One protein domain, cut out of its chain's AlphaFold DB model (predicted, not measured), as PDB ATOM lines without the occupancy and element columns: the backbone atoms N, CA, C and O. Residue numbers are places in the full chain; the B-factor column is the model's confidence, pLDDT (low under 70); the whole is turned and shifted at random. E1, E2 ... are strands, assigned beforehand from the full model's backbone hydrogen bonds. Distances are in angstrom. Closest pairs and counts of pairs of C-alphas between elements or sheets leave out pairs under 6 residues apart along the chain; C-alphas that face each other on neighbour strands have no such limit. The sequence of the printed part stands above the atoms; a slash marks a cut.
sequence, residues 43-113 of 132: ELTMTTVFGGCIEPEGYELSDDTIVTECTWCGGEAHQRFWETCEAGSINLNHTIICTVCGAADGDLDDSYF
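This is residues 43 to 113 of the 132 residues of an uncharacterized protein of Rhizobium meliloti (UniProt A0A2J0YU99). The model is a long, narrow, twisted sheet built on one long hairpin, E4 and E5, with E3 beside E4 and the short E6 beside E5 near one end. Towards the other end the small hairpin E1 and E2 lies by the far part of E4, and E2 runs on into E3. The printed part has 71 residues, with no named helix and six named strands in the order E1 E2 E3 E4 E5 E6; the class is all strand. The larger sheet has the order E3 - E4 - E5 - E6 and the smaller E1 - E2, both antiparallel. The whole is loose, with a radius of gyration of the C-alphas of 15.1 A, and elongated, spanning 47 by 24 by 15 A.

E1, residues 47 to 49, and E2, residues 59 to 61, form an antiparallel hairpin at 144 degrees, with N 49 and O 59 within hydrogen-bond range at 2.9 A. E2 runs on into E3, residues 63 to 69, across a break of one residue, at 24 degrees; the two meet only through their link. E3 and E4, residues 76 to 86, form a hairpin at 155 degrees, with N 66 and O 79 within range at 2.8 A. The closest C-alphas of E2 and E4 are those of Leu 61 and Glu 83, 5.3 A apart. E4 and E5, residues 89 to 98, form a hairpin at 163 degrees; N 82 and O 93 are 3.0 A apart and N 91 and O 84 2.8 A, both within range. E5 and E6, residues 104 to 106, form a hairpin at 162 degrees, with N 96 and O 105 within range at 2.8 A. E3 to E6 make a meander, each strand the antiparallel neighbour of the one before. E3 and E6 are its edge strands and are apart. The sheet is twisted, its C-alphas lying up to 4.1 A off the best plane.

E1 begins at C-alpha 47, (-32.117, -26.054, 243.379). E3 measures 19.7 A from first to last C-alpha. E4, the longest strand by residues, measures 31.5 A and begins at C-alpha 76, (-40.508, -44.390, 225.446). E5 measures 29.7 A. E6 ends at C-alpha 106, (-25.469, -40.858, 230.797).

The two C-alphas farthest apart are those of Cys 53 and Cys 73, at 47.3 A. The printed part has no cut and no long link. The mean pLDDT of the printed part is 81.9; residues 43 to 47 and 49 to 57 are under 70.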
ATOM      1  N   GLU A  43     -41.558 -29.365 235.693       49.94
ATOM      2  CA  GLU A  43     -40.780 -28.608 236.681       49.94
ATOM      3  C   GLU A  43     -40.416 -29.556 237.834       49.94
ATOM      4  O   GLU A  43     -41.208 -29.791 238.750       49.94
ATOM      5  N   LEU A  44     -39.248 -30.188 237.738       53.69
ATOM      6  CA  LEU A  44     -38.639 -30.907 238.843       53.69
ATOM      7  C   LEU A  44     -37.900 -29.880 239.705       53.69
ATOM      8  O   LEU A  44     -37.509 -28.812 239.247       53.69
ATOM      9  N   THR A  45     -37.842 -30.168 240.999       54.09
ATOM     10  CA  THR A  45     -37.368 -29.293 242.080       54.09
ATOM     11  C   THR A  45     -36.185 -28.399 241.689       54.09
ATOM     12  O   THR A  45     -35.072 -28.892 241.546       54.09
ATOM     13  N   MET A  46     -36.416 -27.084 241.591       59.34
ATOM     14  CA  MET A  46     -35.354 -26.107 241.340       59.34
ATOM     15  C   MET A  46     -34.439 -25.982 242.558       59.34
ATOM     16  O   MET A  46     -34.873 -25.629 243.658       59.34
ATOM     17  N   THR A  47     -33.156 -26.272 242.368       67.12
ATOM     18  CA  THR A  47     -32.117 -26.054 243.379       67.12
ATOM     19  C   THR A  47     -31.518 -24.660 243.214       67.12
ATOM     20  O   THR A  47     -30.956 -24.350 242.170       67.12
ATOM     21  N   THR A  48     -31.598 -23.817 244.246       73.38
ATOM     22  CA  THR A  48     -30.988 -22.474 244.248       73.38
ATOM     23  C   THR A  48     -29.625 -22.500 244.937       73.38
ATOM     24  O   THR A  48     -29.501 -23.004 246.056       73.38
ATOM     25  N   VAL A  49     -28.601 -21.924 244.304       67.88
ATOM     26  CA  VAL A  49     -27.242 -21.834 244.858       67.88
ATOM     27  C   VAL A  49     -26.856 -20.399 245.194       67.88
ATOM     28  O   VAL A  49     -27.144 -19.462 244.452       67.88
ATOM     29  N   PHE A  50     -26.165 -20.227 246.320       65.06
ATOM     30  CA  PHE A  50     -25.705 -18.929 246.810       65.06
ATOM     31  C   PHE A  50     -24.175 -18.898 246.802       65.06
ATOM     32  O   PHE A  50     -23.524 -19.660 247.514       65.06
ATOM     33  N   GLY A  51     -23.587 -18.022 245.989       60.28
ATOM     34  CA  GLY A  51     -22.152 -17.735 246.013       60.28
ATOM     35  C   GLY A  51     -21.855 -16.460 246.804       60.28
ATOM     36  O   GLY A  51     -22.700 -15.577 246.896       60.28
ATOM     37  N   GLY A  52     -20.630 -16.311 247.319       59.12
ATOM     38  CA  GLY A  52     -20.212 -15.118 248.083       59.12
ATOM     39  C   GLY A  52     -20.270 -13.785 247.313       59.12
ATOM     40  O   GLY A  52     -20.102 -12.730 247.917       59.12
ATOM     41  N   CYS A  53     -20.519 -13.841 246.002       55.91
ATOM     42  CA  CYS A  53     -20.669 -12.702 245.095       55.91
ATOM     43  C   CYS A  53     -21.978 -12.757 244.283       55.91
ATOM     44  O   CYS A  53     -22.137 -11.967 243.355       55.91
ATOM     45  N   ILE A  54     -22.864 -13.717 244.566       57.22
ATOM     46  CA  ILE A  54     -24.143 -13.870 243.868       57.22
ATOM     47  C   ILE A  54     -25.174 -13.022 244.604       57.22
ATOM     48  O   ILE A  54     -25.196 -12.983 245.836       57.22
ATOM     49  N   GLU A  55     -25.966 -12.295 243.825       55.66
ATOM     50  CA  GLU A  55     -27.060 -11.441 244.276       55.66
ATOM     51  C   GLU A  55     -27.936 -12.152 245.328       55.66
ATOM     52  O   GLU A  55     -28.034 -13.380 245.323       55.66
ATOM     53  N   PRO A  56     -28.568 -11.410 246.257       60.25
ATOM     54  CA  PRO A  56     -29.253 -11.968 247.432       60.25
ATOM     55  C   PRO A  56     -30.355 -12.996 247.123       60.25
ATOM     56  O   PRO A  56     -30.796 -13.694 248.032       60.25
ATOM     57  N   GLU A  57     -30.790 -13.088 245.866       65.94
ATOM     58  CA  GLU A  57     -31.815 -14.019 245.386       65.94
ATOM     59  C   GLU A  57     -31.252 -15.403 245.004       65.94
ATOM     60  O   GLU A  57     -32.014 -16.360 244.900       65.94
ATOM     61  N   GLY A  58     -29.924 -15.554 244.902       70.56
ATOM     62  CA  GLY A  58     -29.282 -16.802 244.482       70.56
ATOM     63  C   GLY A  58     -29.384 -17.050 242.972       70.56
ATOM     64  O   GLY A  58     -29.933 -16.243 242.229       70.56
ATOM     65  N   TYR A  59     -28.798 -18.151 242.502       77.88
ATOM     66  CA  TYR A  59     -28.891 -18.598 241.109       77.88
ATOM     67  C   TYR A  59     -29.665 -19.914 241.050       77.88
ATOM     68  O   TYR A  59     -29.314 -20.865 241.752       77.88
ATOM     69  N   GLU A  60     -30.728 -19.959 240.253       82.75
ATOM     70  CA  GLU A  60     -31.545 -21.160 240.056       82.75
ATOM     71  C   GLU A  60     -30.859 -22.102 239.061       82.75
ATOM     72  O   GLU A  60     -30.477 -21.686 237.969       82.75
ATOM     73  N   LEU A  61     -30.684 -23.362 239.460       85.12
ATOM     74  CA  LEU A  61     -30.139 -24.422 238.617       85.12
ATOM     75  C   LEU A  61     -31.259 -25.093 237.817       85.12
ATOM     76  O   LEU A  61     -32.316 -25.404 238.373       85.12
ATOM     77  N   SER A  62     -31.007 -25.345 236.531       85.94
ATOM     78  CA  SER A  62     -31.956 -26.012 235.632       85.94
ATOM     79  C   SER A  62     -32.122 -27.490 235.995       85.94
ATOM     80  O   SER A  62     -31.144 -28.176 236.294       85.94
ATOM     81  N   ASP A  63     -33.352 -27.994 235.918       89.25
ATOM     82  CA  ASP A  63     -33.682 -29.422 235.999       89.25
ATOM     83  C   ASP A  63     -34.864 -29.709 235.066       89.25
ATOM     84  O   ASP A  63     -36.031 -29.492 235.395       89.25
ATOM     85  N   ASP A  64     -34.536 -30.158 233.860       89.75
ATOM     86  CA  ASP A  64     -35.479 -30.405 232.782       89.75
ATOM     87  C   ASP A  64     -35.551 -31.898 232.478       89.75
ATOM     88  O   ASP A  64     -34.541 -32.576 232.295       89.75
ATOM     89  N   THR A  65     -36.765 -32.423 232.341       90.94
ATOM     90  CA  THR A  65     -36.998 -33.771 231.806       90.94
ATOM     91  C   THR A  65     -37.783 -33.675 230.512       90.94
ATOM     92  O   THR A  65     -38.698 -32.868 230.400       90.94
ATOM     93  N   ILE A  66     -37.429 -34.498 229.530       90.94
ATOM     94  CA  ILE A  66     -38.125 -34.623 228.253       90.94
ATOM     95  C   ILE A  66     -38.395 -36.092 227.947       90.94
ATOM     96  O   ILE A  66     -37.647 -36.980 228.360       90.94
ATOM     97  N   VAL A  67     -39.452 -36.345 227.183       92.81
ATOM     98  CA  VAL A  67     -39.773 -37.683 226.689       92.81
ATOM     99  C   VAL A  67     -39.226 -37.826 225.268       92.81
ATOM    100  O   VAL A  67     -39.485 -36.993 224.397       92.81
ATOM    101  N   THR A  68     -38.436 -38.871 225.042       91.75
ATOM    102  CA  THR A  68     -37.767 -39.182 223.773       91.75
ATOM    103  C   THR A  68     -37.925 -40.661 223.412       91.75
ATOM    104  O   THR A  68     -38.430 -41.461 224.198       91.75
ATOM    105  N   GLU A  69     -37.512 -41.038 222.205       92.69
ATOM    106  CA  GLU A  69     -37.531 -42.427 221.742       92.69
ATOM    107  C   GLU A  69     -36.242 -43.155 222.153       92.69
ATOM    108  O   GLU A  69     -35.127 -42.656 221.986       92.69
ATOM    109  N   CYS A  70     -36.381 -44.372 222.672       89.88
ATOM    110  CA  CYS A  70     -35.260 -45.236 223.001       89.88
ATOM    111  C   CYS A  70     -34.574 -45.755 221.731       89.88
ATOM    112  O   CYS A  70     -35.168 -46.496 220.948       89.88
ATOM    113  N   THR A  71     -33.274 -45.496 221.591       88.06
ATOM    114  CA  THR A  71     -32.459 -45.958 220.451       88.06
ATOM    115  C   THR A  71     -32.306 -47.481 220.358       88.06
ATOM    116  O   THR A  71     -31.949 -47.998 219.300       88.06
ATOM    117  N   TRP A  72     -32.578 -48.211 221.444       87.75
ATOM    118  CA  TRP A  72     -32.439 -49.669 221.508       87.75
ATOM    119  C   TRP A  72     -33.713 -50.423 221.133       87.75
ATOM    120  O   TRP A  72     -33.641 -51.429 220.428       87.75
ATOM    121  N   CYS A  73     -34.870 -49.974 221.627       91.19
ATOM    122  CA  CYS A  73     -36.137 -50.692 221.460       91.19
ATOM    123  C   CYS A  73     -37.225 -49.899 220.722       91.19
ATOM    124  O   CYS A  73     -38.256 -50.481 220.398       91.19
ATOM    125  N   GLY A  74     -37.020 -48.603 220.463       90.25
ATOM    126  CA  GLY A  74     -38.040 -47.713 219.895       90.25
ATOM    127  C   GLY A  74     -39.186 -47.379 220.859       90.25
ATOM    128  O   GLY A  74     -40.203 -46.840 220.441       90.25
ATOM    129  N   GLY A  75     -39.062 -47.755 222.134       90.00
ATOM    130  CA  GLY A  75     -40.021 -47.426 223.185       90.00
ATOM    131  C   GLY A  75     -39.821 -46.021 223.750       90.00
ATOM    132  O   GLY A  75     -38.923 -45.291 223.341       90.00
ATOM    133  N   GLU A  76     -40.633 -45.663 224.738       92.31
ATOM    134  CA  GLU A  76     -40.508 -44.390 225.446       92.31
ATOM    135  C   GLU A  76     -39.260 -44.367 226.346       92.31
ATOM    136  O   GLU A  76     -38.912 -45.355 227.008       92.31
ATOM    137  N   ALA A  77     -38.556 -43.240 226.352       92.25
ATOM    138  CA  ALA A  77     -37.427 -42.975 227.225       92.25
ATOM    139  C   ALA A  77     -37.527 -41.576 227.829       92.25
ATOM    140  O   ALA A  77     -37.881 -40.609 227.157       92.25
ATOM    141  N   HIS A  78     -37.183 -41.465 229.105       92.81
ATOM    142  CA  HIS A  78     -37.063 -40.188 229.787       92.81
ATOM    143  C   HIS A  78     -35.624 -39.719 229.710       92.81
ATOM    144  O   HIS A  78     -34.707 -40.426 230.120       92.81
ATOM    145  N   GLN A  79     -35.440 -38.517 229.191       91.69
ATOM    146  CA  GLN A  79     -34.157 -37.854 229.121       91.69
ATOM    147  C   GLN A  79     -34.174 -36.669 230.081       91.69
ATOM    148  O   GLN A  79     -35.014 -35.785 229.946       91.69
ATOM    149  N   ARG A  80     -33.270 -36.656 231.061       92.12
ATOM    150  CA  ARG A  80     -33.176 -35.599 232.074       92.12
ATOM    151  C   ARG A  80     -31.869 -34.839 231.912       92.12
ATOM    152  O   ARG A  80     -30.820 -35.454 231.732       92.12
ATOM    153  N   PHE A  81     -31.941 -33.522 232.008       90.88
ATOM    154  CA  PHE A  81     -30.812 -32.607 232.056       90.88
ATOM    155  C   PHE A  81     -30.910 -31.822 233.352       90.88
ATOM    156  O   PHE A  81     -31.951 -31.228 233.615       90.88
ATOM    157  N   TRP A  82     -29.857 -31.814 234.160       91.56
ATOM    158  CA  TRP A  82     -29.882 -31.055 235.405       91.56
ATOM    159  C   TRP A  82     -28.523 -30.464 235.739       91.56
ATOM    160  O   TRP A  82     -27.471 -31.030 235.440       91.56
ATOM    161  N   GLU A  83     -28.554 -29.313 236.387       89.81
ATOM    162  CA  GLU A  83     -27.377 -28.597 236.839       89.81
ATOM    163  C   GLU A  83     -27.110 -28.884 238.317       89.81
ATOM    164  O   GLU A  83     -28.014 -29.005 239.142       89.81
ATOM    165  N   THR A  84     -25.834 -28.974 238.668       87.44
ATOM    166  CA  THR A  84     -25.365 -29.115 240.052       87.44
ATOM    167  C   THR A  84     -24.251 -28.113 240.300       87.44
ATOM    168  O   THR A  84     -23.517 -27.773 239.379       87.44
ATOM    169  N   CYS A  85     -24.115 -27.612 241.528       85.06
ATOM    170  CA  CYS A  85     -22.994 -26.749 241.893       85.06
ATOM    171  C   CYS A  85     -22.088 -27.480 242.874       85.06
ATOM    172  O   CYS A  85     -22.463 -27.705 244.026       85.06
ATOM    173  N   GLU A  86     -20.884 -27.813 242.429       82.94
ATOM    174  CA  GLU A  86     -19.888 -28.498 243.244       82.94
ATOM    175  C   GLU A  86     -18.595 -27.690 243.255       82.94
ATOM    176  O   GLU A  86     -18.095 -27.253 242.219       82.94
ATOM    177  N   ALA A  87     -18.063 -27.442 244.455       82.00
ATOM    178  CA  ALA A  87     -16.830 -26.678 244.661       82.00
ATOM    179  C   ALA A  87     -16.791 -25.290 243.968       82.00
ATOM    180  O   ALA A  87     -15.715 -24.777 243.662       82.00
ATOM    181  N   GLY A  88     -17.952 -24.660 243.750       78.81
ATOM    182  CA  GLY A  88     -18.066 -23.351 243.094       78.81
ATOM    183  C   GLY A  88     -18.105 -23.398 241.562       78.81
ATOM    184  O   GLY A  88     -18.012 -22.347 240.932       78.81
ATOM    185  N   SER A  89     -18.249 -24.585 240.968       82.50
ATOM    186  CA  SER A  89     -18.475 -24.780 239.535       82.50
ATOM    187  C   SER A  89     -19.874 -25.330 239.288       82.50
ATOM    188  O   SER A  89     -20.322 -26.214 240.014       82.50
ATOM    189  N   ILE A  90     -20.542 -24.830 238.247       86.44
ATOM    190  CA  ILE A  90     -21.794 -25.410 237.756       86.44
ATOM    191  C   ILE A  90     -21.440 -26.557 236.805       86.44
ATOM    192  O   ILE A  90     -20.765 -26.342 235.796       86.44
ATOM    193  N   ASN A  91     -21.883 -27.763 237.144       87.62
ATOM    194  CA  ASN A  91     -21.761 -28.976 236.346       87.62
ATOM    195  C   ASN A  91     -23.111 -29.280 235.688       87.62
ATOM    196  O   ASN A  91     -24.145 -29.258 236.357       87.62
ATOM    197  N   LEU A  92     -23.078 -29.575 234.388       90.38
ATOM    198  CA  LEU A  92     -24.232 -30.004 233.600       90.38
ATOM    199  C   LEU A  92     -24.238 -31.526 233.532       90.38
ATOM    200  O   LEU A  92     -23.270 -32.106 233.044       90.38
ATOM    201  N   ASN A  93     -25.328 -32.139 233.975       92.00
ATOM    202  CA  ASN A  93     -25.512 -33.583 233.975       92.00
ATOM    203  C   ASN A  93     -26.632 -33.984 233.014       92.00
ATOM    204  O   ASN A  93     -27.577 -33.219 232.772       92.00
ATOM    205  N   HIS A  94     -26.544 -35.200 232.481       92.88
ATOM    206  CA  HIS A  94     -27.486 -35.720 231.498       92.88
ATOM    207  C   HIS A  94     -27.711 -37.226 231.659       92.88
ATOM    208  O   HIS A  94     -26.761 -37.991 231.742       92.88
ATOM    209  N   THR A  95     -28.971 -37.671 231.646       93.69
ATOM    210  CA  THR A  95     -29.333 -39.102 231.628       93.69
ATOM    211  C   THR A  95     -30.423 -39.405 230.616       93.69
ATOM    212  O   THR A  95     -31.221 -38.539 230.250       93.69
ATOM    213  N   ILE A  96     -30.465 -40.659 230.164       92.56
ATOM    214  CA  ILE A  96     -31.542 -41.236 229.359       92.56
ATOM    215  C   ILE A  96     -31.900 -42.587 229.966       92.56
ATOM    216  O   ILE A  96     -31.042 -43.457 230.056       92.56
ATOM    217  N   ILE A  97     -33.161 -42.784 230.344       93.00
ATOM    218  CA  ILE A  97     -33.665 -44.037 230.912       93.00
ATOM    219  C   ILE A  97     -34.896 -44.486 230.127       93.00
ATOM    220  O   ILE A  97     -35.916 -43.796 230.093       93.00
ATOM    221  N   CYS A  98     -34.823 -45.661 229.506       92.06
ATOM    222  CA  CYS A  98     -35.956 -46.259 228.813       92.06
ATOM    223  C   CYS A  98     -36.915 -46.936 229.793       92.06
ATOM    224  O   CYS A  98     -36.529 -47.849 230.523       92.06
ATOM    225  N   THR A  99     -38.192 -46.561 229.738       90.81
ATOM    226  CA  THR A  99     -39.250 -47.143 230.581       90.81
ATOM    227  C   THR A  99     -39.710 -48.519 230.090       90.81
ATOM    228  O   THR A  99     -40.386 -49.239 230.820       90.81
ATOM    229  N   VAL A 100     -39.332 -48.903 228.865       88.94
ATOM    230  CA  VAL A 100     -39.771 -50.147 228.214       88.94
ATOM    231  C   VAL A 100     -38.748 -51.270 228.357       88.94
ATOM    232  O   VAL A 100     -39.101 -52.370 228.773       88.94
ATOM    233  N   CYS A 101     -37.489 -51.028 227.985       89.31
ATOM    234  CA  CYS A 101     -36.447 -52.060 228.018       89.31
ATOM    235  C   CYS A 101     -35.459 -51.911 229.179       89.31
ATOM    236  O   CYS A 101     -34.595 -52.770 229.331       89.31
ATOM    237  N   GLY A 102     -35.547 -50.827 229.956       85.81
ATOM    238  CA  GLY A 102     -34.606 -50.541 231.040       85.81
ATOM    239  C   GLY A 102     -33.203 -50.148 230.571       85.81
ATOM    240  O   GLY A 102     -32.305 -50.025 231.395       85.81
ATOM    241  N   ALA A 103     -32.985 -49.950 229.263       87.25
ATOM    242  CA  ALA A 103     -31.722 -49.406 228.777       87.25
ATOM    243  C   ALA A 103     -31.540 -47.987 229.320       87.25
ATOM    244  O   ALA A 103     -32.445 -47.157 229.195       87.25
ATOM    245  N   ALA A 104     -30.369 -47.725 229.886       90.50
ATOM    246  CA  ALA A 104     -30.041 -46.449 230.486       90.50
ATOM    247  C   ALA A 104     -28.630 -46.006 230.077       90.50
ATOM    248  O   ALA A 104     -27.762 -46.849 229.843       90.50
ATOM    249  N   ASP A 105     -28.435 -44.697 229.947       89.69
ATOM    250  CA  ASP A 105     -27.192 -44.059 229.506       89.69
ATOM    251  C   ASP A 105     -27.038 -42.675 230.166       89.69
ATOM    252  O   ASP A 105     -28.033 -42.068 230.577       89.69
ATOM    253  N   GLY A 106     -25.804 -42.173 230.244       90.06
ATOM    254  CA  GLY A 106     -25.469 -40.858 230.797       90.06
ATOM    255  C   GLY A 106     -24.888 -40.896 232.214       90.06
ATOM    256  O   GLY A 106     -24.350 -41.915 232.646       90.06
ATOM    257  N   ASP A 107     -25.001 -39.770 232.919       90.56
ATOM    258  CA  ASP A 107     -24.481 -39.505 234.268       90.56
ATOM    259  C   ASP A 107     -25.346 -40.182 235.348       90.56
ATOM    260  O   ASP A 107     -25.942 -39.538 236.216       90.56
ATOM    261  N   LEU A 108     -25.486 -41.502 235.239       87.12
ATOM    262  CA  LEU A 108     -26.184 -42.340 236.208       87.12
ATOM    263  C   LEU A 108     -25.255 -42.674 237.370       87.12
ATOM    264  O   LEU A 108     -24.060 -42.892 237.183       87.12
ATOM    265  N   ASP A 109     -25.830 -42.755 238.565       83.56
ATOM    266  CA  ASP A 109     -25.109 -43.243 239.733       83.56
ATOM    267  C   ASP A 109     -24.769 -44.731 239.568       83.56
ATOM    268  O   ASP A 109     -25.549 -45.491 238.986       83.56
ATOM    269  N   ASP A 110     -23.628 -45.160 240.110       78.25
ATOM    270  CA  ASP A 110     -23.188 -46.557 240.031       78.25
ATOM    271  C   ASP A 110     -24.249 -47.517 240.607       78.25
ATOM    272  O   ASP A 110     -24.463 -48.603 240.056       78.25
ATOM    273  N   SER A 111     -25.003 -47.080 241.628       77.06
ATOM    274  CA  SER A 111     -26.104 -47.850 242.226       77.06
ATOM    275  C   SER A 111     -27.239 -48.172 241.250       77.06
ATOM    276  O   SER A 111     -27.981 -49.127 241.466       77.06
ATOM    277  N   TYR A 112     -27.375 -47.432 240.145       78.31
ATOM    278  CA  TYR A 112     -28.388 -47.708 239.125       78.31
ATOM    279  C   TYR A 112     -28.153 -49.060 238.431       78.31
ATOM    280  O   TYR A 112     -29.103 -49.739 238.036       78.31
ATOM    281  N   PHE A 113     -26.889 -49.464 238.274       70.19
ATOM    282  CA  PHE A 113     -26.511 -50.722 237.622       70.19
ATOM    283  C   PHE A 113     -26.308 -51.871 238.610       70.19
ATOM    284  O   PHE A 113     -26.286 -53.040 238.209       70.19
TER     285      PHE A 113